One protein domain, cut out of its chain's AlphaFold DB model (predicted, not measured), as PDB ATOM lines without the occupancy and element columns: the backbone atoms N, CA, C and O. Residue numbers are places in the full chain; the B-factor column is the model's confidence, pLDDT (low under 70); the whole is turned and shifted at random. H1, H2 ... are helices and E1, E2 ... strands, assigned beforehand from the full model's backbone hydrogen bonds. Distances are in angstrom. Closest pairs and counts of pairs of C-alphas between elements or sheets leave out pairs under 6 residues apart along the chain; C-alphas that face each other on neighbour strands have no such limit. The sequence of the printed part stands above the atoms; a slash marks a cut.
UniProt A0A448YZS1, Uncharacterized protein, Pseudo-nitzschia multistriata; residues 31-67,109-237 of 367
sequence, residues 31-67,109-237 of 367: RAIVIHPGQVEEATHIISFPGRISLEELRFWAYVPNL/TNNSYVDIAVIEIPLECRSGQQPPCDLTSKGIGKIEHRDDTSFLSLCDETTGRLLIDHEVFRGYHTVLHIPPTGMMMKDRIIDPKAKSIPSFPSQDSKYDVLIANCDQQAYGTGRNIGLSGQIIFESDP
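Overview. This is residues 31 to 67 and 109 to 237 of the 367 residues of an uncharacterized protein of Pseudo-nitzschia multistriata (UniProt A0A448YZS1). A twisted four-strand sheet, E2, E9, E5 and E8, is partly covered on one face by a smaller sheet, E1, E10 and E4, whose strands cross its own at 44 degrees: a loose sandwich. The short pair E3 and E11 carries on from E4 and E10 toward the other end of the large sheet; on the side away from the small sheet the hairpin E6 and E7 reaches outward, with the one-turn helix H2 near its base. The printed part has 166 residues, with two named helices and eleven named strands in the order E1 E2 E3 E4 E5 H1 H2 E6 E7 E8 E9 E10 E11, and the pairings are antiparallel. The class is mostly strand, with under half of the residues in named elements. The whole is compact, with a radius of gyration of the C-alphas of 16.5 A and spans of 49 by 48 by 29 A.

Arrangement. The large sheet runs E2, residues 39 to 46, E9, residues 206 to 213, E5, residues 112 to 121, and E8, residues 171 to 178, with E2 and E8 as edge strands. E2 and E9 are antiparallel at 162 degrees, with N 43 and O 209 2.8 A apart, within hydrogen-bond range. E9 and E5 are antiparallel at 165 degrees, with N 117 and O 210 at 2.9 A. E5 and E8 are antiparallel at 164 degrees, with N 118 and O 172 at 2.8 A. The small sheet runs E1, residues 33 to 35, E10, residues 224 to 228, and E4, residues 59 to 63. N 33 and O 227 of E1 and E10 are 2.8 A apart, and N 59 and O 228 of E4 and E10 are 2.8 A apart. The two sheets form a sandwich, two sheets face to face, 9.3 A centre to centre where they face each other and with planes 20 degrees apart. The closest C-alphas of E4 and E8 are those of Ala 62 and Ile 178, 6.7 A apart, and those of E1 and E9 are Ile 35 and Asn 213, 6.3 A apart. The chain changes sheet at the links E1 to E2 and E9 to E10. E3, residues 51 to 54, and E11, residues 232 to 235, are antiparallel at 160 degrees, with N 52 and O 234 at 2.7 A. E6, residues 142 to 146, and E7, residues 149 to 153, form a hairpin, with N 144 and O 151 at 2.9 A; both are apart from E9. H2, residues 135 to 138, only grazes the large sheet, and its closest C-alphas to E6 are those of Thr 136 and Lys 142, 5.6 A. H1, residues 123 to 126, is only just not on that sheet, with 4 pairs of C-alphas within 10 A. H1 and H2 are too short for an O i to N i+4 pair; each has its one O i to N i+3 pair within range.

Along the chain. E5 is the longest strand, 28.0 A from C-alpha 112 at (7.233, 44.070, 110.448) to C-alpha 121 at (29.456, 35.325, 95.740). E2 measures 23.4 A, E9 23.3 A and E8 22.7 A. E1 begins at C-alpha 33, (14.019, 52.634, 98.085), and E11 ends at C-alpha 235, (38.735, 48.463, 105.009).

Size, cuts and confidence. The C-alphas farthest apart are those of Asp 147 and Pro 237, 53.5 A. Residues 68 to 108 are cut out, and C-alphas 67 and 109 are 18.6 A apart. The long links are E7 to E8 and E8 to E9. Residues 127 to 132 stand free. The mean pLDDT of the printed part is 72.9; 58 residues are under 70, among them 127 to 132 and 179 to 205.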
ATOM      1  N   ARG A  31      17.730  59.168  98.034       63.16
ATOM      2  CA  ARG A  31      17.066  58.230  97.127       63.16
ATOM      3  C   ARG A  31      16.544  57.037  97.922       63.16
ATOM      4  O   ARG A  31      17.231  56.032  98.075       63.16
ATOM      5  N   ALA A  32      15.339  57.189  98.442       70.69
ATOM      6  CA  ALA A  32      14.658  56.202  99.237       70.69
ATOM      7  C   ALA A  32      14.234  55.051  98.333       70.69
ATOM      8  O   ALA A  32      13.613  55.265  97.288       70.69
ATOM      9  N   ILE A  33      14.538  53.828  98.741       79.81
ATOM     10  CA  ILE A  33      14.019  52.634  98.085       79.81
ATOM     11  C   ILE A  33      12.819  52.163  98.884       79.81
ATOM     12  O   ILE A  33      12.888  52.013 100.100       79.81
ATOM     13  N   VAL A  34      11.710  51.936  98.190       82.75
ATOM     14  CA  VAL A  34      10.517  51.332  98.777       82.75
ATOM     15  C   VAL A  34      10.532  49.843  98.465       82.75
ATOM     16  O   VAL A  34      10.557  49.458  97.298       82.75
ATOM     17  N   ILE A  35      10.501  49.025  99.514       85.12
ATOM     18  CA  ILE A  35      10.436  47.567  99.447       85.12
ATOM     19  C   ILE A  35       9.021  47.141  99.846       85.12
ATOM     20  O   ILE A  35       8.596  47.317 100.997       85.12
ATOM     21  N   HIS A  36       8.271  46.610  98.885       86.31
ATOM     22  CA  HIS A  36       6.901  46.155  99.089       86.31
ATOM     23  C   HIS A  36       6.840  44.814  99.839       86.31
ATOM     24  O   HIS A  36       7.824  44.075  99.880       86.31
ATOM     25  N   PRO A  37       5.689  44.466 100.433       84.75
ATOM     26  CA  PRO A  37       5.476  43.153 101.035       84.75
ATOM     27  C   PRO A  37       5.734  42.007 100.059       84.75
ATOM     28  O   PRO A  37       5.222  41.990  98.941       84.75
ATOM     29  N   GLY A  38       6.499  41.023 100.511       83.81
ATOM     30  CA  GLY A  38       6.967  39.898  99.712       83.81
ATOM     31  C   GLY A  38       8.128  40.211  98.760       83.81
ATOM     32  O   GLY A  38       8.585  39.320  98.046       83.81
ATOM     33  N   GLN A  39       8.619  41.448  98.725       86.31
ATOM     34  CA  GLN A  39       9.693  41.837  97.819       86.31
ATOM     35  C   GLN A  39      11.066  41.616  98.453       86.31
ATOM     36  O   GLN A  39      11.286  41.873  99.641       86.31
ATOM     37  N   VAL A  40      12.002  41.183  97.614       85.75
ATOM     38  CA  VAL A  40      13.426  41.104  97.930       85.75
ATOM     39  C   VAL A  40      14.174  41.973  96.931       85.75
ATOM     40  O   VAL A  40      13.999  41.821  95.723       85.75
ATOM     41  N   GLU A  41      14.983  42.890  97.445       85.56
ATOM     42  CA  GLU A  41      15.911  43.707  96.668       85.56
ATOM     43  C   GLU A  41      17.323  43.121  96.791       85.56
ATOM     44  O   GLU A  41      17.766  42.770  97.887       85.56
ATOM     45  N   GLU A  42      18.028  43.012  95.666       81.12
ATOM     46  CA  GLU A  42      19.391  42.470  95.571       81.12
ATOM     47  C   GLU A  42      20.352  43.548  95.059       81.12
ATOM     48  O   GLU A  42      20.113  44.147  94.009       81.12
ATOM     49  N   ALA A  43      21.480  43.721  95.750       76.12
ATOM     50  CA  ALA A  43      22.569  44.606  95.365       76.12
ATOM     51  C   ALA A  43      23.914  43.874  95.347       76.12
ATOM     52  O   ALA A  43      24.390  43.409  96.380       76.12
ATOM     53  N   THR A  44      24.578  43.842  94.192       75.50
ATOM     54  CA  THR A  44      25.927  43.273  94.076       75.50
ATOM     55  C   THR A  44      27.002  44.337  94.292       75.50
ATOM     56  O   THR A  44      27.036  45.352  93.591       75.50
ATOM     57  N   HIS A  45      27.940  44.068  95.196       72.75
ATOM     58  CA  HIS A  45      29.083  44.921  95.517       72.75
ATOM     59  C   HIS A  45      30.407  44.165  95.343       72.75
ATOM     60  O   HIS A  45      30.531  42.992  95.682       72.75
ATOM     61  N   ILE A  46      31.430  44.841  94.814       70.88
ATOM     62  CA  ILE A  46      32.790  44.295  94.706       70.88
ATOM     63  C   ILE A  46      33.646  44.960  95.778       70.88
ATOM     64  O   ILE A  46      33.714  46.190  95.822       70.88
ATOM     65  N   ILE A  47      34.289  44.155  96.623       68.12
ATOM     66  CA  ILE A  47      35.134  44.641  97.713       68.12
ATOM     67  C   ILE A  47      36.541  44.094  97.506       68.12
ATOM     68  O   ILE A  47      36.773  42.888  97.548       68.12
ATOM     69  N   SER A  48      37.490  44.998  97.287       60.09
ATOM     70  CA  SER A  48      38.879  44.633  96.996       60.09
ATOM     71  C   SER A  48      39.715  44.339  98.245       60.09
ATOM     72  O   SER A  48      40.786  43.758  98.117       60.09
ATOM     73  N   PHE A  49      39.249  44.718  99.442       61.78
ATOM     74  CA  PHE A  49      40.041  44.641 100.670       61.78
ATOM     75  C   PHE A  49      39.256  44.083 101.861       61.78
ATOM     76  O   PHE A  49      38.050  44.316 101.961       61.78
ATOM     77  N   PRO A  50      39.934  43.374 102.782       60.66
ATOM     78  CA  PRO A  50      39.362  42.971 104.060       60.66
ATOM     79  C   PRO A  50      38.937  44.183 104.878       60.66
ATOM     80  O   PRO A  50      39.621  45.202 104.919       60.66
ATOM     81  N   GLY A  51      37.793  44.045 105.528       65.12
ATOM     82  CA  GLY A  51      37.077  45.120 106.166       65.12
ATOM     83  C   GLY A  51      35.849  44.691 106.973       65.12
ATOM     84  O   GLY A  51      35.568  43.505 107.173       65.12
ATOM     85  N   ARG A  52      35.115  45.693 107.449       69.44
ATOM     86  CA  ARG A  52      33.827  45.568 108.130       69.44
ATOM     87  C   ARG A  52      32.730  46.146 107.257       69.44
ATOM     88  O   ARG A  52      32.899  47.186 106.634       69.44
ATOM     89  N   ILE A  53      31.587  45.479 107.248       68.00
ATOM     90  CA  ILE A  53      30.372  46.013 106.631       68.00
ATOM     91  C   ILE A  53      29.549  46.662 107.737       68.00
ATOM     92  O   ILE A  53      29.092  45.952 108.634       68.00
ATOM     93  N   SER A  54      29.398  47.982 107.675       71.38
ATOM     94  CA  SER A  54      28.593  48.788 108.585       71.38
ATOM     95  C   SER A  54      27.238  49.107 107.967       71.38
ATOM     96  O   SER A  54      27.131  49.648 106.865       71.38
ATOM     97  N   LEU A  55      26.191  48.755 108.710       72.88
ATOM     98  CA  LEU A  55      24.793  49.052 108.392       72.88
ATOM     99  C   LEU A  55      24.279  50.272 109.180       72.88
ATOM    100  O   LEU A  55      23.088  50.569 109.149       72.88
ATOM    101  N   GLU A  56      25.151  50.965 109.919       72.00
ATOM    102  CA  GLU A  56      24.759  52.010 110.873       72.00
ATOM    103  C   GLU A  56      24.125  53.241 110.227       72.00
ATOM    104  O   GLU A  56      23.355  53.945 110.881       72.00
ATOM    105  N   GLU A  57      24.408  53.498 108.952       73.06
ATOM    106  CA  GLU A  57      23.807  54.610 108.216       73.06
ATOM    107  C   GLU A  57      22.445  54.269 107.610       73.06
ATOM    108  O   GLU A  57      21.758  55.174 107.141       73.06
ATOM    109  N   LEU A  58      22.006  53.004 107.643       74.19
ATOM    110  CA  LEU A  58      20.695  52.638 107.115       74.19
ATOM    111  C   LEU A  58      19.568  53.192 107.993       74.19
ATOM    112  O   LEU A  58      19.601  53.141 109.228       74.19
ATOM    113  N   ARG A  59      18.542  53.727 107.337       74.69
ATOM    114  CA  ARG A  59      17.332  54.281 107.949       74.69
ATOM    115  C   ARG A  59      16.122  53.571 107.375       74.69
ATOM    116  O   ARG A  59      16.048  53.359 106.168       74.69
ATOM    117  N   PHE A  60      15.172  53.234 108.242       77.50
ATOM    118  CA  PHE A  60      13.968  52.507 107.855       77.50
ATOM    119  C   PHE A  60      12.714  53.200 108.382       77.50
ATOM    120  O   PHE A  60      12.664  53.645 109.532       77.50
ATOM    121  N   TRP A  61      11.667  53.217 107.563       75.44
ATOM    122  CA  TRP A  61      10.309  53.558 107.984       75.44
ATOM    123  C   TRP A  61       9.314  52.603 107.332       75.44
ATOM    124  O   TRP A  61       9.524  52.145 106.215       75.44
ATOM    125  N   ALA A  62       8.217  52.294 108.021       78.19
ATOM    126  CA  ALA A  62       7.137  51.485 107.462       78.19
ATOM    127  C   ALA A  62       5.855  52.302 107.344       78.19
ATOM    128  O   ALA A  62       5.515  53.064 108.251       78.19
ATOM    129  N   TYR A  63       5.113  52.080 106.263       73.50
ATOM    130  CA  TYR A  63       3.799  52.672 106.028       73.50
ATOM    131  C   TYR A  63       2.863  51.659 105.357       73.50
ATOM    132  O   TYR A  63       3.303  50.740 104.669       73.50
ATOM    133  N   VAL A  64       1.557  51.797 105.581       72.75
ATOM    134  CA  VAL A  64       0.548  50.938 104.948       72.75
ATOM    135  C   VAL A  64       0.120  51.601 103.633       72.75
ATOM    136  O   VAL A  64      -0.372  52.733 103.677       72.75
ATOM    137  N   PRO A  65       0.292  50.957 102.464       60.28
ATOM    138  CA  PRO A  65      -0.241  51.491 101.215       60.28
ATOM    139  C   PRO A  65      -1.773  51.585 101.302       60.28
ATOM    140  O   PRO A  65      -2.432  50.631 101.702       60.28
ATOM    141  N   ASN A  66      -2.339  52.731 100.912       55.78
ATOM    142  CA  ASN A  66      -3.783  53.020 100.880       55.78
ATOM    143  C   ASN A  66      -4.486  53.294 102.221       55.78
ATOM    144  O   ASN A  66      -5.718  53.323 102.252       55.78
ATOM    145  N   LEU A  67      -3.763  53.600 103.306       55.88
ATOM    146  CA  LEU A  67      -4.366  54.471 104.319       55.88
ATOM    147  C   LEU A  67      -4.461  55.874 103.706       55.88
ATOM    148  O   LEU A  67      -3.562  56.694 103.858       55.88
ATOM    149  N   THR A 109       0.234  41.607 117.257       47.12
ATOM    150  CA  THR A 109       1.561  42.123 116.869       47.12
ATOM    151  C   THR A 109       1.706  42.753 115.478       47.12
ATOM    152  O   THR A 109       2.062  42.094 114.509       47.12
ATOM    153  N   ASN A 110       1.566  44.082 115.426       58.22
ATOM    154  CA  ASN A 110       1.982  44.954 114.317       58.22
ATOM    155  C   ASN A 110       3.520  45.040 114.173       58.22
ATOM    156  O   ASN A 110       4.100  46.129 114.197       58.22
ATOM    157  N   ASN A 111       4.200  43.905 114.095       63.22
ATOM    158  CA  ASN A 111       5.641  43.853 113.899       63.22
ATOM    159  C   ASN A 111       5.897  43.554 112.428       63.22
ATOM    160  O   ASN A 111       5.381  42.570 111.920       63.22
ATOM    161  N   SER A 112       6.685  44.394 111.765       72.31
ATOM    162  CA  SER A 112       7.233  44.070 110.448       72.31
ATOM    163  C   SER A 112       8.722  43.922 110.610       72.31
ATOM    164  O   SER A 112       9.326  44.546 111.487       72.31
ATOM    165  N   TYR A 113       9.293  43.065 109.786       80.00
ATOM    166  CA  TYR A 113      10.700  42.747 109.834       80.00
ATOM    167  C   TYR A 113      11.313  43.017 108.470       80.00
ATOM    168  O   TYR A 113      10.674  42.794 107.443       80.00
ATOM    169  N   VAL A 114      12.548  43.504 108.480       86.12
ATOM    170  CA  VAL A 114      13.418  43.489 107.309       86.12
ATOM    171  C   VAL A 114      14.527  42.509 107.592       86.12
ATOM    172  O   VAL A 114      15.246  42.646 108.583       86.12
ATOM    173  N   ASP A 115      14.668  41.532 106.717       89.56
ATOM    174  CA  ASP A 115      15.822  40.656 106.709       89.56
ATOM    175  C   ASP A 115      16.901  41.277 105.819       89.56
ATOM    176  O   ASP A 115      16.630  41.661 104.682       89.56
ATOM    177  N   ILE A 116      18.122  41.382 106.338       87.38
ATOM    178  CA  ILE A 116      19.300  41.778 105.564       87.38
ATOM    179  C   ILE A 116      20.266  40.605 105.581       87.38
ATOM    180  O   ILE A 116      20.718  40.189 106.649       87.38
ATOM    181  N   ALA A 117      20.590  40.081 104.405       88.31
ATOM    182  CA  ALA A 117      21.593  39.043 104.239       88.31
ATOM    183  C   ALA A 117      22.734  39.556 103.360       88.31
ATOM    184  O   ALA A 117      22.500  40.179 102.332       88.31
ATOM    185  N   VAL A 118      23.972  39.291 103.759       84.69
ATOM    186  CA  VAL A 118      25.168  39.600 102.977       84.69
ATOM    187  C   VAL A 118      25.930  38.317 102.735       84.69
ATOM    188  O   VAL A 118      26.289  37.617 103.685       84.69
ATOM    189  N   ILE A 119      26.168  38.006 101.468       84.62
ATOM    190  CA  ILE A 119      26.698  36.713 101.044       84.62
ATOM    191  C   ILE A 119      27.897  36.944 100.153       84.62
ATOM    192  O   ILE A 119      27.860  37.786  99.260       84.62
ATOM    193  N   GLU A 120      28.957  36.179 100.374       79.38
ATOM    194  CA  GLU A 120      30.061  36.151  99.429       79.38
ATOM    195  C   GLU A 120      29.651  35.345  98.190       79.38
ATOM    196  O   GLU A 120      29.312  34.163  98.273       79.38
ATOM    197  N   ILE A 121      29.706  35.978  97.021       78.06
ATOM    198  CA  ILE A 121      29.456  35.325  95.740       78.06
ATOM    199  C   ILE A 121      30.659  34.431  95.439       78.06
ATOM    200  O   ILE A 121      31.768  34.959  95.269       78.06
ATOM    201  N   PRO A 122      30.486  33.107  95.307       73.19
ATOM    202  CA  PRO A 122      31.592  32.223  94.973       73.19
ATOM    203  C   PRO A 122      32.161  32.553  93.592       73.19
ATOM    204  O   PRO A 122      31.434  32.984  92.697       73.19
ATOM    205  N   LEU A 123      33.462  32.309  93.404       74.00
ATOM    206  CA  LEU A 123      34.189  32.589  92.157       74.00
ATOM    207  C   LEU A 123      33.491  32.017  90.912       74.00
ATOM    208  O   LEU A 123      33.415  32.699  89.892       74.00
ATOM    209  N   GLU A 124      32.919  30.815  91.026       73.00
ATOM    210  CA  GLU A 124      32.172  30.133  89.957       73.00
ATOM    211  C   GLU A 124      30.955  30.929  89.454       73.00
ATOM    212  O   GLU A 124      30.620  30.860  88.277       73.00
ATOM    213  N   CYS A 125      30.352  31.761  90.310       72.81
ATOM    214  CA  CYS A 125      29.215  32.616  89.974       72.81
ATOM    215  C   CYS A 125      29.634  34.018  89.484       72.81
ATOM    216  O   CYS A 125      28.800  34.789  89.008       72.81
ATOM    217  N   ARG A 126      30.922  34.385  89.586       70.81
ATOM    218  CA  ARG A 126      31.420  35.732  89.230       70.81
ATOM    219  C   ARG A 126      31.669  35.910  87.733       70.81
ATOM    220  O   ARG A 126      31.760  37.059  87.289       70.81
ATOM    221  N   SER A 127      31.831  34.816  86.991       58.44
ATOM    222  CA  SER A 127      32.426  34.767  85.652       58.44
ATOM    223  C   SER A 127      31.421  34.899  84.503       58.44
ATOM    224  O   SER A 127      31.719  34.462  83.402       58.44
ATOM    225  N   GLY A 128      30.229  35.476  84.705       58.16
ATOM    226  CA  GLY A 128      29.265  35.717  83.614       58.16
ATOM    227  C   GLY A 128      28.827  34.466  82.834       58.16
ATOM    228  O   GLY A 128      28.144  34.587  81.818       58.16
ATOM    229  N   GLN A 129      29.217  33.274  83.289       50.62
ATOM    230  CA  GLN A 129      28.834  32.006  82.704       50.62
ATOM    231  C   GLN A 129      27.432  31.688  83.201       50.62
ATOM    232  O   GLN A 129      27.188  31.592  84.397       50.62
ATOM    233  N   GLN A 130      26.496  31.573  82.262       52.53
ATOM    234  CA  GLN A 130      25.221  30.927  82.533       52.53
ATOM    235  C   GLN A 130      25.489  29.510  83.062       52.53
ATOM    236  O   GLN A 130      26.355  28.824  82.507       52.53
ATOM    237  N   PRO A 131      24.745  29.050  84.081       58.25
ATOM    238  CA  PRO A 131      23.488  29.612  84.594       58.25
ATOM    239  C   PRO A 131      23.646  30.694  85.691       58.25
ATOM    240  O   PRO A 131      24.696  30.787  86.320       58.25
ATOM    241  N   PRO A 132      22.607  31.526  85.933       63.75
ATOM    242  CA  PRO A 132      22.558  32.404  87.107       63.75
ATOM    243  C   PRO A 132      22.807  31.598  88.389       63.75
ATOM    244  O   PRO A 132      22.345  30.465  88.504       63.75
ATOM    245  N   CYS A 133      23.552  32.180  89.334       73.44
ATOM    246  CA  CYS A 133      23.910  31.521  90.588       73.44
ATOM    247  C   CYS A 133      22.638  31.110  91.339       73.44
ATOM    248  O   CYS A 133      21.831  31.965  91.704       73.44
ATOM    249  N   ASP A 134      22.451  29.810  91.550       80.12
ATOM    250  CA  ASP A 134      21.321  29.302  92.315       80.12
ATOM    251  C   ASP A 134      21.530  29.618  93.801       80.12
ATOM    252  O   ASP A 134      22.358  28.995  94.475       80.12
ATOM    253  N   LEU A 135      20.780  30.600  94.302       81.50
ATOM    254  CA  LEU A 135      20.832  31.037  95.695       81.50
ATOM    255  C   LEU A 135      20.462  29.910  96.677       81.50
ATOM    256  O   LEU A 135      20.971  29.903  97.800       81.50
ATOM    257  N   THR A 136      19.676  28.908  96.256       86.69
ATOM    258  CA  THR A 136      19.303  27.784  97.137       86.69
ATOM    259  C   THR A 136      20.502  26.932  97.515       86.69
ATOM    260  O   THR A 136      20.647  26.546  98.673       86.69
ATOM    261  N   SER A 137      21.441  26.742  96.583       83.62
ATOM    262  CA  SER A 137      22.711  26.052  96.849       83.62
ATOM    263  C   SER A 137      23.582  26.774  97.884       83.62
ATOM    264  O   SER A 137      24.525  26.192  98.421       83.62
ATOM    265  N   LYS A 138      23.278  28.046  98.159       80.56
ATOM    266  CA  LYS A 138      23.955  28.895  99.145       80.56
ATOM    267  C   LYS A 138      23.129  29.062 100.422       80.56
ATOM    268  O   LYS A 138      23.444  29.923 101.240       80.56
ATOM    269  N   GLY A 139      22.101  28.232 100.598       87.94
ATOM    270  CA  GLY A 139      21.228  28.239 101.764       87.94
ATOM    271  C   GLY A 139      20.246  29.405 101.777       87.94
ATOM    272  O   GLY A 139      19.868  29.839 102.858       87.94
ATOM    273  N   ILE A 140      19.864  29.956 100.618       89.00
ATOM    274  CA  ILE A 140      18.918  31.077 100.533       89.00
ATOM    275  C   ILE A 140      17.763  30.722  99.613       89.00
ATOM    276  O   ILE A 140      17.942  30.453  98.425       89.00
ATOM    277  N   GLY A 141      16.557  30.802 100.156       90.31
ATOM    278  CA  GLY A 141      15.355  30.401  99.453       90.31
ATOM    279  C   GLY A 141      15.231  28.889  99.290       90.31
ATOM    280  O   GLY A 141      16.051  28.097  99.753       90.31
ATOM    281  N   LYS A 142      14.159  28.493  98.616       91.00
ATOM    282  CA  LYS A 142      13.852  27.105  98.265       91.00
ATOM    283  C   LYS A 142      13.173  27.066  96.899       91.00
ATOM    284  O   LYS A 142      12.469  28.005  96.528       91.00
ATOM    285  N   ILE A 143      13.363  25.979  96.158       89.31
ATOM    286  CA  ILE A 143      12.653  25.766  94.893       89.31
ATOM    287  C   ILE A 143      11.261  25.217  95.212       89.31
ATOM    288  O   ILE A 143      11.121  24.117  95.750       89.31
ATOM    289  N   GLU A 144      10.229  25.981  94.874       87.50
ATOM    290  CA  GLU A 144       8.835  25.555  94.965       87.50
ATOM    291  C   GLU A 144       8.319  25.137  93.588       87.50
ATOM    292  O   GLU A 144       8.731  25.674  92.560       87.50
ATOM    293  N   HIS A 145       7.416  24.157  93.574       89.06
ATOM    294  CA  HIS A 145       6.812  23.628  92.356       89.06
ATOM    295  C   HIS A 145       5.318  23.939  92.369       89.06
ATOM    296  O   HIS A 145       4.610  23.552  93.304       89.06
ATOM    297  N   ARG A 146       4.832  24.626  91.335       87.12
ATOM    298  CA  ARG A 146       3.410  24.930  91.153       87.12
ATOM    299  C   ARG A 146       3.048  24.804  89.682       87.12
ATOM    300  O   ARG A 146       3.718  25.397  88.840       87.12
ATOM    301  N   ASP A 147       1.998  24.039  89.395       89.06
ATOM    302  CA  ASP A 147       1.445  23.868  88.045       89.06
ATOM    303  C   ASP A 147       2.534  23.551  86.993       89.06
ATOM    304  O   ASP A 147       2.665  24.237  85.984       89.06
ATOM    305  N   ASP A 148       3.376  22.549  87.281       90.12
ATOM    306  CA  ASP A 148       4.522  22.098  86.464       90.12
ATOM    307  C   ASP A 148       5.652  23.123  86.241       90.12
ATOM    308  O   ASP A 148       6.592  22.873  85.484       90.12
ATOM    309  N   THR A 149       5.626  24.258  86.943       82.88
ATOM    310  CA  THR A 149       6.705  25.254  86.930       82.88
ATOM    311  C   THR A 149       7.456  25.275  88.256       82.88
ATOM    312  O   THR A 149       6.864  25.172  89.330       82.88
ATOM    313  N   SER A 150       8.784  25.381  88.183       83.88
ATOM    314  CA  SER A 150       9.656  25.552  89.349       83.88
ATOM    315  C   SER A 150      10.049  27.017  89.482       83.88
ATOM    316  O   SER A 150      10.493  27.621  88.503       83.88
ATOM    317  N   PHE A 151       9.916  27.586  90.675       84.75
ATOM    318  CA  PHE A 151      10.340  28.956  90.955       84.75
ATOM    319  C   PHE A 151      11.098  29.037  92.278       84.75
ATOM    320  O   PHE A 151      10.878  28.255  93.201       84.75
ATOM    321  N   LEU A 152      12.017  29.997  92.356       85.62
ATOM    322  CA  LEU A 152      12.753  30.299  93.575       85.62
ATOM    323  C   LEU A 152      11.858  31.108  94.516       85.62
ATOM    324  O   LEU A 152      11.508  32.251  94.217       85.62
ATOM    325  N   SER A 153      11.508  30.525  95.657       88.44
ATOM    326  CA  SER A 153      10.830  31.217  96.746       88.44
ATOM    327  C   SER A 153      11.862  31.678  97.767       88.44
ATOM    328  O   SER A 153      12.565  30.861  98.361       88.44
ATOM    329  N   LEU A 154      11.988  32.994  97.943       90.44
ATOM    330  CA  LEU A 154      12.922  33.597  98.898       90.44
ATOM    331  C   LEU A 154      12.276  33.866 100.259       90.44
ATOM    332  O   LEU A 154      12.980  33.948 101.256       90.44
ATOM    333  N   CYS A 155      10.953  33.991 100.321       89.50
ATOM    334  CA  CYS A 155      10.238  34.349 101.539       89.50
ATOM    335  C   CYS A 155       9.500  33.148 102.130       89.50
ATOM    336  O   CYS A 155       8.827  32.403 101.420       89.50
ATOM    337  N   ASP A 156       9.587  32.996 103.446       87.12
ATOM    338  CA  ASP A 156       8.762  32.078 104.215       87.12
ATOM    339  C   ASP A 156       7.431  32.775 104.490       87.12
ATOM    340  O   ASP A 156       7.358  33.702 105.303       87.12
ATOM    341  N   GLU A 157       6.377  32.338 103.803       80.88
ATOM    342  CA  GLU A 157       5.037  32.900 103.972       80.88
ATOM    343  C   GLU A 157       4.524  32.744 105.410       80.88
ATOM    344  O   GLU A 157       3.773  33.592 105.880       80.88
ATOM    345  N   THR A 158       4.926  31.687 106.119       79.25
ATOM    346  CA  THR A 158       4.477  31.377 107.484       79.25
ATOM    347  C   THR A 158       5.107  32.288 108.522       79.25
ATOM    348  O   THR A 158       4.424  32.729 109.445       79.25
ATOM    349  N   THR A 159       6.408  32.556 108.405       81.19
ATOM    350  CA  THR A 159       7.110  33.406 109.378       81.19
ATOM    351  C   THR A 159       7.169  34.869 108.950       81.19
ATOM    352  O   THR A 159       7.455  35.729 109.782       81.19
ATOM    353  N   GLY A 160       6.936  35.160 107.667       82.31
ATOM    354  CA  GLY A 160       7.111  36.483 107.075       82.31
ATOM    355  C   GLY A 160       8.580  36.906 106.988       82.31
ATOM    356  O   GLY A 160       8.890  38.084 107.155       82.31
ATOM    357  N   ARG A 161       9.497  35.944 106.805       87.81
ATOM    358  CA  ARG A 161      10.959  36.139 106.896       87.81
ATOM    359  C   ARG A 161      11.668  35.629 105.651       87.81
ATOM    360  O   ARG A 161      11.116  34.806 104.927       87.81
ATOM    361  N   LEU A 162      12.887  36.100 105.417       91.38
ATOM    362  CA  LEU A 162      13.753  35.530 104.384       91.38
ATOM    363  C   LEU A 162      14.095  34.068 104.737       91.38
ATOM    364  O   LEU A 162      14.501  33.777 105.861       91.38
ATOM    365  N   LEU A 163      13.921  33.156 103.781       91.75
ATOM    366  CA  LEU A 163      14.272  31.744 103.915       91.75
ATOM    367  C   LEU A 163      15.788  31.596 103.883       91.75
ATOM    368  O   LEU A 163      16.404  31.773 102.831       91.75
ATOM    369  N   ILE A 164      16.373  31.254 105.027       90.75
ATOM    370  CA  ILE A 164      17.802  30.983 105.153       90.75
ATOM    371  C   ILE A 164      18.009  29.640 105.847       90.75
ATOM    372  O   ILE A 164      17.562  29.428 106.973       90.75
ATOM    373  N   ASP A 165      18.731  28.751 105.176       91.19
ATOM    374  CA  ASP A 165      19.290  27.542 105.761       91.19
ATOM    375  C   ASP A 165      20.655  27.871 106.375       91.19
ATOM    376  O   ASP A 165      21.674  27.935 105.685       91.19
ATOM    377  N   HIS A 166      20.673  28.085 107.689       85.62
ATOM    378  CA  HIS A 166      21.880  28.445 108.432       85.62
ATOM    379  C   HIS A 166      22.960  27.349 108.470       85.62
ATOM    380  O   HIS A 166      24.093  27.653 108.847       85.62
ATOM    381  N   GLU A 167      22.655  26.102 108.094       87.88
ATOM    382  CA  GLU A 167      23.666  25.040 108.004       87.88
ATOM    383  C   GLU A 167      24.543  25.209 106.754       87.88
ATOM    384  O   GLU A 167      25.754  24.963 106.788       87.88
ATOM    385  N   VAL A 168      23.932  25.671 105.660       85.44
ATOM    386  CA  VAL A 168      24.588  25.865 104.359       85.44
ATOM    387  C   VAL A 168      25.030  27.314 104.158       85.44
ATOM    388  O   VAL A 168      26.070  27.560 103.543       85.44
ATOM    389  N   PHE A 169      24.269  28.271 104.689       84.62
ATOM    390  CA  PHE A 169      24.476  29.699 104.485       84.62
ATOM    391  C   PHE A 169      25.856  30.159 104.961       84.62
ATOM    392  O   PHE A 169      26.223  30.065 106.135       84.62
ATOM    393  N   ARG A 170      26.633  30.702 104.019       79.88
ATOM    394  CA  ARG A 170      27.952  31.298 104.260       79.88
ATOM    395  C   ARG A 170      27.861  32.800 104.062       79.88
ATOM    396  O   ARG A 170      28.081  33.316 102.970       79.88
ATOM    397  N   GLY A 171      27.522  33.496 105.134       80.12
ATOM    398  CA  GLY A 171      27.373  34.936 105.095       80.12
ATOM    399  C   GLY A 171      26.949  35.492 106.436       80.12
ATOM    400  O   GLY A 171      27.064  34.846 107.479       80.12
ATOM    401  N   TYR A 172      26.430  36.706 106.383       82.12
ATOM    402  CA  TYR A 172      25.846  37.369 107.523       82.12
ATOM    403  C   TYR A 172      24.363  37.584 107.296       82.12
ATOM    404  O   TYR A 172      23.957  37.997 106.216       82.12
ATOM    405  N   HIS A 173      23.560  37.329 108.317       86.00
ATOM    406  CA  HIS A 173      22.128  37.563 108.278       86.00
ATOM    407  C   HIS A 173      21.711  38.286 109.546       86.00
ATOM    408  O   HIS A 173      22.097  37.901 110.650       86.00
ATOM    409  N   THR A 174      20.932  39.345 109.374       84.00
ATOM    410  CA  THR A 174      20.327  40.089 110.468       84.00
ATOM    411  C   THR A 174      18.886  40.433 110.167       84.00
ATOM    412  O   THR A 174      18.426  40.417 109.025       84.00
ATOM    413  N   VAL A 175      18.182  40.750 111.241       84.38
ATOM    414  CA  VAL A 175      16.755  40.981 111.271       84.38
ATOM    415  C   VAL A 175      16.517  42.302 111.964       84.38
ATOM    416  O   VAL A 175      16.856  42.482 113.137       84.38
ATOM    417  N   LEU A 176      15.890  43.219 111.250       78.62
ATOM    418  CA  LEU A 176      15.527  44.521 111.768       78.62
ATOM    419  C   LEU A 176      14.037  44.543 112.049       78.62
ATOM    420  O   LEU A 176      13.222  44.274 111.171       78.62
ATOM    421  N   HIS A 177      13.674  44.865 113.285       77.62
ATOM    422  CA  HIS A 177      12.283  45.086 113.658       77.62
ATOM    423  C   HIS A 177      11.870  46.514 113.302       77.62
ATOM    424  O   HIS A 177      12.535  47.474 113.695       77.62
ATOM    425  N   ILE A 178      10.751  46.649 112.588       71.19
ATOM    426  CA  ILE A 178      10.147  47.932 112.237       71.19
ATOM    427  C   ILE A 178       8.808  48.103 112.976       71.19
ATOM    428  O   ILE A 178       7.836  47.377 112.713       71.19
ATOM    429  N   PRO A 179       8.710  49.086 113.888       61.47
ATOM    430  CA  PRO A 179       7.528  49.319 114.696       61.47
ATOM    431  C   PRO A 179       6.358  49.890 113.875       61.47
ATOM    432  O   PRO A 179       6.530  50.359 112.746       61.47
ATOM    433  N   PRO A 180       5.133  49.842 114.421       57.62
ATOM    434  CA  PRO A 180       3.930  50.399 113.807       57.62
ATOM    435  C   PRO A 180       3.899  51.935 113.822       57.62
ATOM    436  O   PRO A 180       3.410  52.520 114.775       57.62
ATOM    437  N   THR A 181       4.380  52.547 112.729       56.31
ATOM    438  CA  THR A 181       4.070  53.897 112.185       56.31
ATOM    439  C   THR A 181       4.209  55.141 113.083       56.31
ATOM    440  O   THR A 181       3.584  55.254 114.130       56.31
ATOM    441  N   GLY A 182       4.934  56.145 112.561       46.00
ATOM    442  CA  GLY A 182       4.859  57.560 112.965       46.00
ATOM    443  C   GLY A 182       6.207  58.268 113.129       46.00
ATOM    444  O   GLY A 182       6.296  59.471 112.925       46.00
ATOM    445  N   MET A 183       7.271  57.539 113.461       44.47
ATOM    446  CA  MET A 183       8.595  58.123 113.687       44.47
ATOM    447  C   MET A 183       9.606  57.492 112.733       44.47
ATOM    448  O   MET A 183       9.747  56.268 112.716       44.47
ATOM    449  N   MET A 184      10.313  58.319 111.952       48.12
ATOM    450  CA  MET A 184      11.558  57.896 111.311       48.12
ATOM    451  C   MET A 184      12.494  57.421 112.418       48.12
ATOM    452  O   MET A 184      12.920  58.211 113.260       48.12
ATOM    453  N   MET A 185      12.781  56.124 112.459       52.34
ATOM    454  CA  MET A 185      13.741  55.619 113.422       52.34
ATOM    455  C   MET A 185      15.129  55.705 112.812       52.34
ATOM    456  O   MET A 185      15.522  54.891 111.976       52.34
ATOM    457  N   LYS A 186      15.888  56.683 113.301       45.66
ATOM    458  CA  LYS A 186      17.331  56.535 113.411       45.66
ATOM    459  C   LYS A 186      17.579  55.322 114.318       45.66
ATOM    460  O   LYS A 186      17.110  55.272 115.453       45.66
ATOM    461  N   ASP A 187      18.306  54.338 113.817       43.72
ATOM    462  CA  ASP A 187      19.239  53.594 114.664       43.72
ATOM    463  C   ASP A 187      18.675  52.568 115.656       43.72
ATOM    464  O   ASP A 187      19.140  52.483 116.794       43.72
ATOM    465  N   ARG A 188      17.761  51.685 115.244       47.56
ATOM    466  CA  ARG A 188      17.597  50.420 115.986       47.56
ATOM    467  C   ARG A 188      17.819  49.204 115.110       47.56
ATOM    468  O   ARG A 188      16.958  48.344 114.971       47.56
ATOM    469  N   ILE A 189      19.049  49.085 114.612       50.53
ATOM    470  CA  ILE A 189      19.663  47.762 114.485       50.53
ATOM    471  C   ILE A 189      19.822  47.240 115.915       50.53
ATOM    472  O   ILE A 189      20.738  47.632 116.634       50.53
ATOM    473  N   ILE A 190      18.838  46.453 116.359       45.97
ATOM    474  CA  ILE A 190      18.706  45.979 117.748       45.97
ATOM    475  C   ILE A 190      19.882  45.071 118.135       45.97
ATOM    476  O   ILE A 190      20.219  44.975 119.314       45.97
ATOM    477  N   ASP A 191      20.545  44.454 117.156       48.94
ATOM    478  CA  ASP A 191      21.707  43.609 117.390       48.94
ATOM    479  C   ASP A 191      23.024  44.349 117.073       48.94
ATOM    480  O   ASP A 191      23.362  44.540 115.905       48.94
ATOM    481  N   PRO A 192      23.826  44.752 118.075       49.91
ATOM    482  CA  PRO A 192      25.138  45.342 117.834       49.91
ATOM    483  C   PRO A 192      26.122  44.389 117.137       49.91
ATOM    484  O   PRO A 192      27.082  44.860 116.531       49.91
ATOM    485  N   LYS A 193      25.881  43.069 117.149       50.62
ATOM    486  CA  LYS A 193      26.650  42.105 116.342       50.62
ATOM    487  C   LYS A 193      26.273  42.146 114.859       50.62
ATOM    488  O   LYS A 193      27.039  41.650 114.039       50.62
ATOM    489  N   ALA A 194      25.153  42.784 114.517       50.19
ATOM    490  CA  ALA A 194      24.736  43.069 113.147       50.19
ATOM    491  C   ALA A 194      25.314  44.320 112.528       50.19
ATOM    492  O   ALA A 194      25.111  44.570 111.343       50.19
ATOM    493  N   LYS A 195      26.064  45.086 113.314       53.16
ATOM    494  CA  LYS A 195      26.695  46.316 112.853       53.16
ATOM    495  C   LYS A 195      28.019  46.093 112.139       53.16
ATOM    496  O   LYS A 195      28.475  47.001 111.464       53.16
ATOM    497  N   SER A 196      28.654  44.935 112.310       53.09
ATOM    498  CA  SER A 196      29.952  44.663 111.698       53.09
ATOM    499  C   SER A 196      30.032  43.223 111.225       53.09
ATOM    500  O   SER A 196      30.153  42.296 112.028       53.09
ATOM    501  N   ILE A 197      30.006  43.048 109.913       59.22
ATOM    502  CA  ILE A 197      30.218  41.749 109.282       59.22
ATOM    503  C   ILE A 197      31.726  41.556 109.123       59.22
ATOM    504  O   ILE A 197      32.348  42.392 108.460       59.22
ATOM    505  N   PRO A 198      32.342  40.517 109.715       56.19
ATOM    506  CA  PRO A 198      33.737  40.213 109.444       56.19
ATOM    507  C   PRO A 198      33.849  39.770 107.984       56.19
ATOM    508  O   PRO A 198      33.347  38.708 107.616       56.19
ATOM    509  N   SER A 199      34.472  40.585 107.136       55.16
ATOM    510  CA  SER A 199      34.815  40.129 105.794       55.16
ATOM    511  C   SER A 199      36.069  39.258 105.897       55.16
ATOM    512  O   SER A 199      37.076  39.693 106.463       55.16
ATOM    513  N   PHE A 200      36.030  38.064 105.320       54.00
ATOM    514  CA  PHE A 200      37.214  37.232 105.118       54.00
ATOM    515  C   PHE A 200      37.473  37.120 103.616       54.00
ATOM    516  O   PHE A 200      37.216  36.067 103.038       54.00
ATOM    517  N   PRO A 201      37.896  38.193 102.928       54.34
ATOM    518  CA  PRO A 201      38.011  38.119 101.494       54.34
ATOM    519  C   PRO A 201      39.200  37.250 101.100       54.34
ATOM    520  O   PRO A 201      40.336  37.447 101.535       54.34
ATOM    521  N   SER A 202      38.919  36.336 100.182       56.72
ATOM    522  CA  SER A 202      39.860  36.001  99.119       56.72
ATOM    523  C   SER A 202      40.091  37.256  98.251       56.72
ATOM    524  O   SER A 202      39.197  38.104  98.161       56.72
ATOM    525  N   GLN A 203      41.270  37.431  97.637       59.03
ATOM    526  CA  GLN A 203      41.489  38.533  96.679       59.03
ATOM    527  C   GLN A 203      40.311  38.606  95.678       59.03
ATOM    528  O   GLN A 203      39.855  37.576  95.180       59.03
ATOM    529  N   ASP A 204      39.788  39.811  95.434       64.19
ATOM    530  CA  ASP A 204      38.648  40.101  94.541       64.19
ATOM    531  C   ASP A 204      37.277  39.540  94.957       64.19
ATOM    532  O   ASP A 204      36.465  39.139  94.112       64.19
ATOM    533  N   SER A 205      36.979  39.526  96.257       69.62
ATOM    534  CA  SER A 205      35.679  39.074  96.760       69.62
ATOM    535  C   SER A 205      34.508  39.946  96.276       69.62
ATOM    536  O   SER A 205      34.501  41.171  96.412       69.62
ATOM    537  N   LYS A 206      33.485  39.300  95.705       77.56
ATOM    538  CA  LYS A 206      32.202  39.931  95.362       77.56
ATOM    539  C   LYS A 206      31.170  39.515  96.398       77.56
ATOM    540  O   LYS A 206      31.128  38.343  96.755       77.56
ATOM    541  N   TYR A 207      30.349  40.453  96.837       78.25
ATOM    542  CA  TYR A 207      29.301  40.233  97.820       78.25
ATOM    543  C   TYR A 207      27.951  40.631  97.236       78.25
ATOM    544  O   TYR A 207      27.848  41.675  96.595       78.25
ATOM    545  N   ASP A 208      26.929  39.828  97.497       82.19
ATOM    546  CA  ASP A 208      25.538  40.204  97.272       82.19
ATOM    547  C   ASP A 208      24.906  40.586  98.606       82.19
ATOM    548  O   ASP A 208      25.042  39.881  99.609       82.19
ATOM    549  N   VAL A 209      24.224  41.727  98.614       83.56
ATOM    550  CA  VAL A 209      23.396  42.189  99.721       83.56
ATOM    551  C   VAL A 209      21.941  42.003  99.324       83.56
ATOM    552  O   VAL A 209      21.476  42.585  98.347       83.56
ATOM    553  N   LEU A 210      21.224  41.198 100.096       88.62
ATOM    554  CA  LEU A 210      19.791  40.988  99.977       88.62
ATOM    555  C   LEU A 210      19.087  41.759 101.087       88.62
ATOM    556  O   LEU A 210      19.437  41.615 102.259       88.62
ATOM    557  N   ILE A 211      18.079  42.545 100.722       89.25
ATOM    558  CA  ILE A 211      17.194  43.239 101.659       89.25
ATOM    559  C   ILE A 211      15.770  42.787 101.361       89.25
ATOM    560  O   ILE A 211      15.239  43.036 100.281       89.25
ATOM    561  N   ALA A 212      15.155  42.098 102.314       90.62
ATOM    562  CA  ALA A 212      13.888  41.416 102.117       90.62
ATOM    563  C   ALA A 212      12.813  41.931 103.073       90.62
ATOM    564  O   ALA A 212      12.999  41.960 104.291       90.62
ATOM    565  N   ASN A 213      11.662  42.283 102.503       89.62
ATOM    566  CA  ASN A 213      10.421  42.522 103.223       89.62
ATOM    567  C   ASN A 213       9.489  41.338 102.960       89.62
ATOM    568  O   ASN A 213       8.666  41.382 102.053       89.62
ATOM    569  N   CYS A 214       9.622  40.262 103.728       87.88
ATOM    570  CA  CYS A 214       8.823  39.051 103.525       87.88
ATOM    571  C   CYS A 214       7.476  39.067 104.266       87.88
ATOM    572  O   CYS A 214       6.775  38.056 104.286       87.88
ATOM    573  N   ASP A 215       7.085  40.200 104.854       79.56
ATOM    574  CA  ASP A 215       5.874  40.338 105.664       79.56
ATOM    575  C   ASP A 215       4.599  40.399 104.800       79.56
ATOM    576  O   ASP A 215       3.960  41.440 104.635       79.56
ATOM    577  N   GLN A 216       4.233  39.261 104.207       69.31
ATOM    578  CA  GLN A 216       2.987  39.106 103.452       69.31
ATOM    579  C   GLN A 216       1.764  38.907 104.358       69.31
ATOM    580  O   GLN A 216       0.642  39.229 103.962       69.31
ATOM    581  N   GLN A 217       1.969  38.368 105.567       59.44
ATOM    582  CA  GLN A 217       0.890  37.971 106.474       59.44
ATOM    583  C   GLN A 217       0.415  39.070 107.425       59.44
ATOM    584  O   GLN A 217      -0.658  38.903 108.014       59.44
ATOM    585  N   ALA A 218       1.110  40.209 107.548       50.69
ATOM    586  CA  ALA A 218       0.560  41.376 108.227       50.69
ATOM    587  C   ALA A 218      -0.667  41.919 107.463       50.69
ATOM    588  O   ALA A 218      -0.604  42.849 106.664       50.69
ATOM    589  N   TYR A 219      -1.825  41.332 107.761       47.59
ATOM    590  CA  TYR A 219      -3.166  41.874 107.547       47.59
ATOM    591  C   TYR A 219      -3.707  41.920 106.110       47.59
ATOM    592  O   TYR A 219      -4.647  42.668 105.853       47.59
ATOM    593  N   GLY A 220      -3.183  41.128 105.166       52.81
ATOM    594  CA  GLY A 220      -3.647  41.176 103.763       52.81
ATOM    595  C   GLY A 220      -3.327  42.504 103.055       52.81
ATOM    596  O   GLY A 220      -3.765  42.735 101.931       52.81
ATOM    597  N   THR A 221      -2.550  43.355 103.728       56.75
ATOM    598  CA  THR A 221      -2.013  44.647 103.305       56.75
ATOM    599  C   THR A 221      -0.679  44.813 104.031       56.75
ATOM    600  O   THR A 221      -0.571  45.613 104.966       56.75
ATOM    601  N   GLY A 222       0.317  43.994 103.683       66.38
ATOM    602  CA  GLY A 222       1.644  44.129 104.279       66.38
ATOM    603  C   GLY A 222       2.143  45.578 104.184       66.38
ATOM    604  O   GLY A 222       1.685  46.374 103.353       66.38
ATOM    605  N   ARG A 223       3.081  45.948 105.051       76.94
ATOM    606  CA  ARG A 223       3.596  47.318 105.071       76.94
ATOM    607  C   ARG A 223       4.687  47.497 104.032       76.94
ATOM    608  O   ARG A 223       5.578  46.662 103.909       76.94
ATOM    609  N   ASN A 224       4.634  48.616 103.324       80.38
ATOM    610  CA  ASN A 224       5.765  49.072 102.541       80.38
ATOM    611  C   ASN A 224       6.841  49.564 103.500       80.38
ATOM    612  O   ASN A 224       6.537  50.227 104.497       80.38
ATOM    613  N   ILE A 225       8.089  49.257 103.177       81.50
ATOM    614  CA  ILE A 225       9.238  49.674 103.964       81.50
ATOM    615  C   ILE A 225      10.070  50.604 103.098       81.50
ATOM    616  O   ILE A 225      10.562  50.201 102.048       81.50
ATOM    617  N   GLY A 226      10.185  51.857 103.516       79.88
ATOM    618  CA  GLY A 226      11.139  52.786 102.941       79.88
ATOM    619  C   GLY A 226      12.504  52.617 103.596       79.88
ATOM    620  O   GLY A 226      12.601  52.452 104.815       79.88
ATOM    621  N   LEU A 227      13.535  52.629 102.763       79.06
ATOM    622  CA  LEU A 227      14.937  52.481 103.118       79.06
ATOM    623  C   LEU A 227      15.728  53.662 102.553       79.06
ATOM    624  O   LEU A 227      15.680  53.907 101.348       79.06
ATOM    625  N   SER A 228      16.493  54.352 103.396       77.44
ATOM    626  CA  SER A 228      17.497  55.339 102.973       77.44
ATOM    627  C   SER A 228      18.830  55.119 103.695       77.44
ATOM    628  O   SER A 228      18.939  54.259 104.573       77.44
ATOM    629  N   GLY A 229      19.860  55.868 103.304       73.75
ATOM    630  CA  GLY A 229      21.209  55.745 103.851       73.75
ATOM    631  C   GLY A 229      22.151  54.889 103.005       73.75
ATOM    632  O   GLY A 229      21.936  54.692 101.806       73.75
ATOM    633  N   GLN A 230      23.240  54.423 103.622       70.94
ATOM    634  CA  GLN A 230      24.322  53.714 102.936       70.94
ATOM    635  C   GLN A 230      24.757  52.460 103.695       70.94
ATOM    636  O   GLN A 230      24.676  52.379 104.919       70.94
ATOM    637  N   ILE A 231      25.250  51.483 102.937       71.19
ATOM    638  CA  ILE A 231      26.007  50.351 103.468       71.19
ATOM    639  C   ILE A 231      27.479  50.696 103.283       71.19
ATOM    640  O   ILE A 231      27.944  50.848 102.149       71.19
ATOM    641  N   ILE A 232      28.199  50.851 104.391       71.25
ATOM    642  CA  ILE A 232      29.614  51.215 104.368       71.25
ATOM    643  C   ILE A 232      30.448  49.944 104.444       71.25
ATOM    644  O   ILE A 232      30.234  49.089 105.294       71.25
ATOM    645  N   PHE A 233      31.434  49.846 103.563       70.19
ATOM    646  CA  PHE A 233      32.452  48.807 103.593       70.19
ATOM    647  C   PHE A 233      33.762  49.459 104.048       70.19
ATOM    648  O   PHE A 233      34.429  50.128 103.260       70.19
ATOM    649  N   GLU A 234      34.086  49.336 105.331       68.88
ATOM    650  CA  GLU A 234      35.292  49.896 105.947       68.88
ATOM    651  C   GLU A 234      36.452  48.925 105.752       68.88
ATOM    652  O   GLU A 234      36.385  47.824 106.281       68.88
ATOM    653  N   SER A 235      37.516  49.285 105.030       64.06
ATOM    654  CA  SER A 235      38.735  48.463 105.009       64.06
ATOM    655  C   SER A 235      39.410  48.473 106.385       64.06
ATOM    656  O   SER A 235      39.378  49.487 107.080       64.06
ATOM    657  N   ASP A 236      40.023  47.359 106.799       62.44
ATOM    658  CA  ASP A 236      40.863  47.351 108.000       62.44
ATOM    659  C   ASP A 236      42.198  48.051 107.676       62.44
ATOM    660  O   ASP A 236      43.022  47.497 106.934       62.44
ATOM    661  N   PRO A 237      42.450  49.258 108.222       58.19
ATOM    662  CA  PRO A 237      43.634  50.041 107.882       58.19
ATOM    663  C   PRO A 237      44.937  49.374 108.347       58.19
ATOM    664  O   PRO A 237      46.017  49.727 107.865       58.19
TER     665      PRO A 237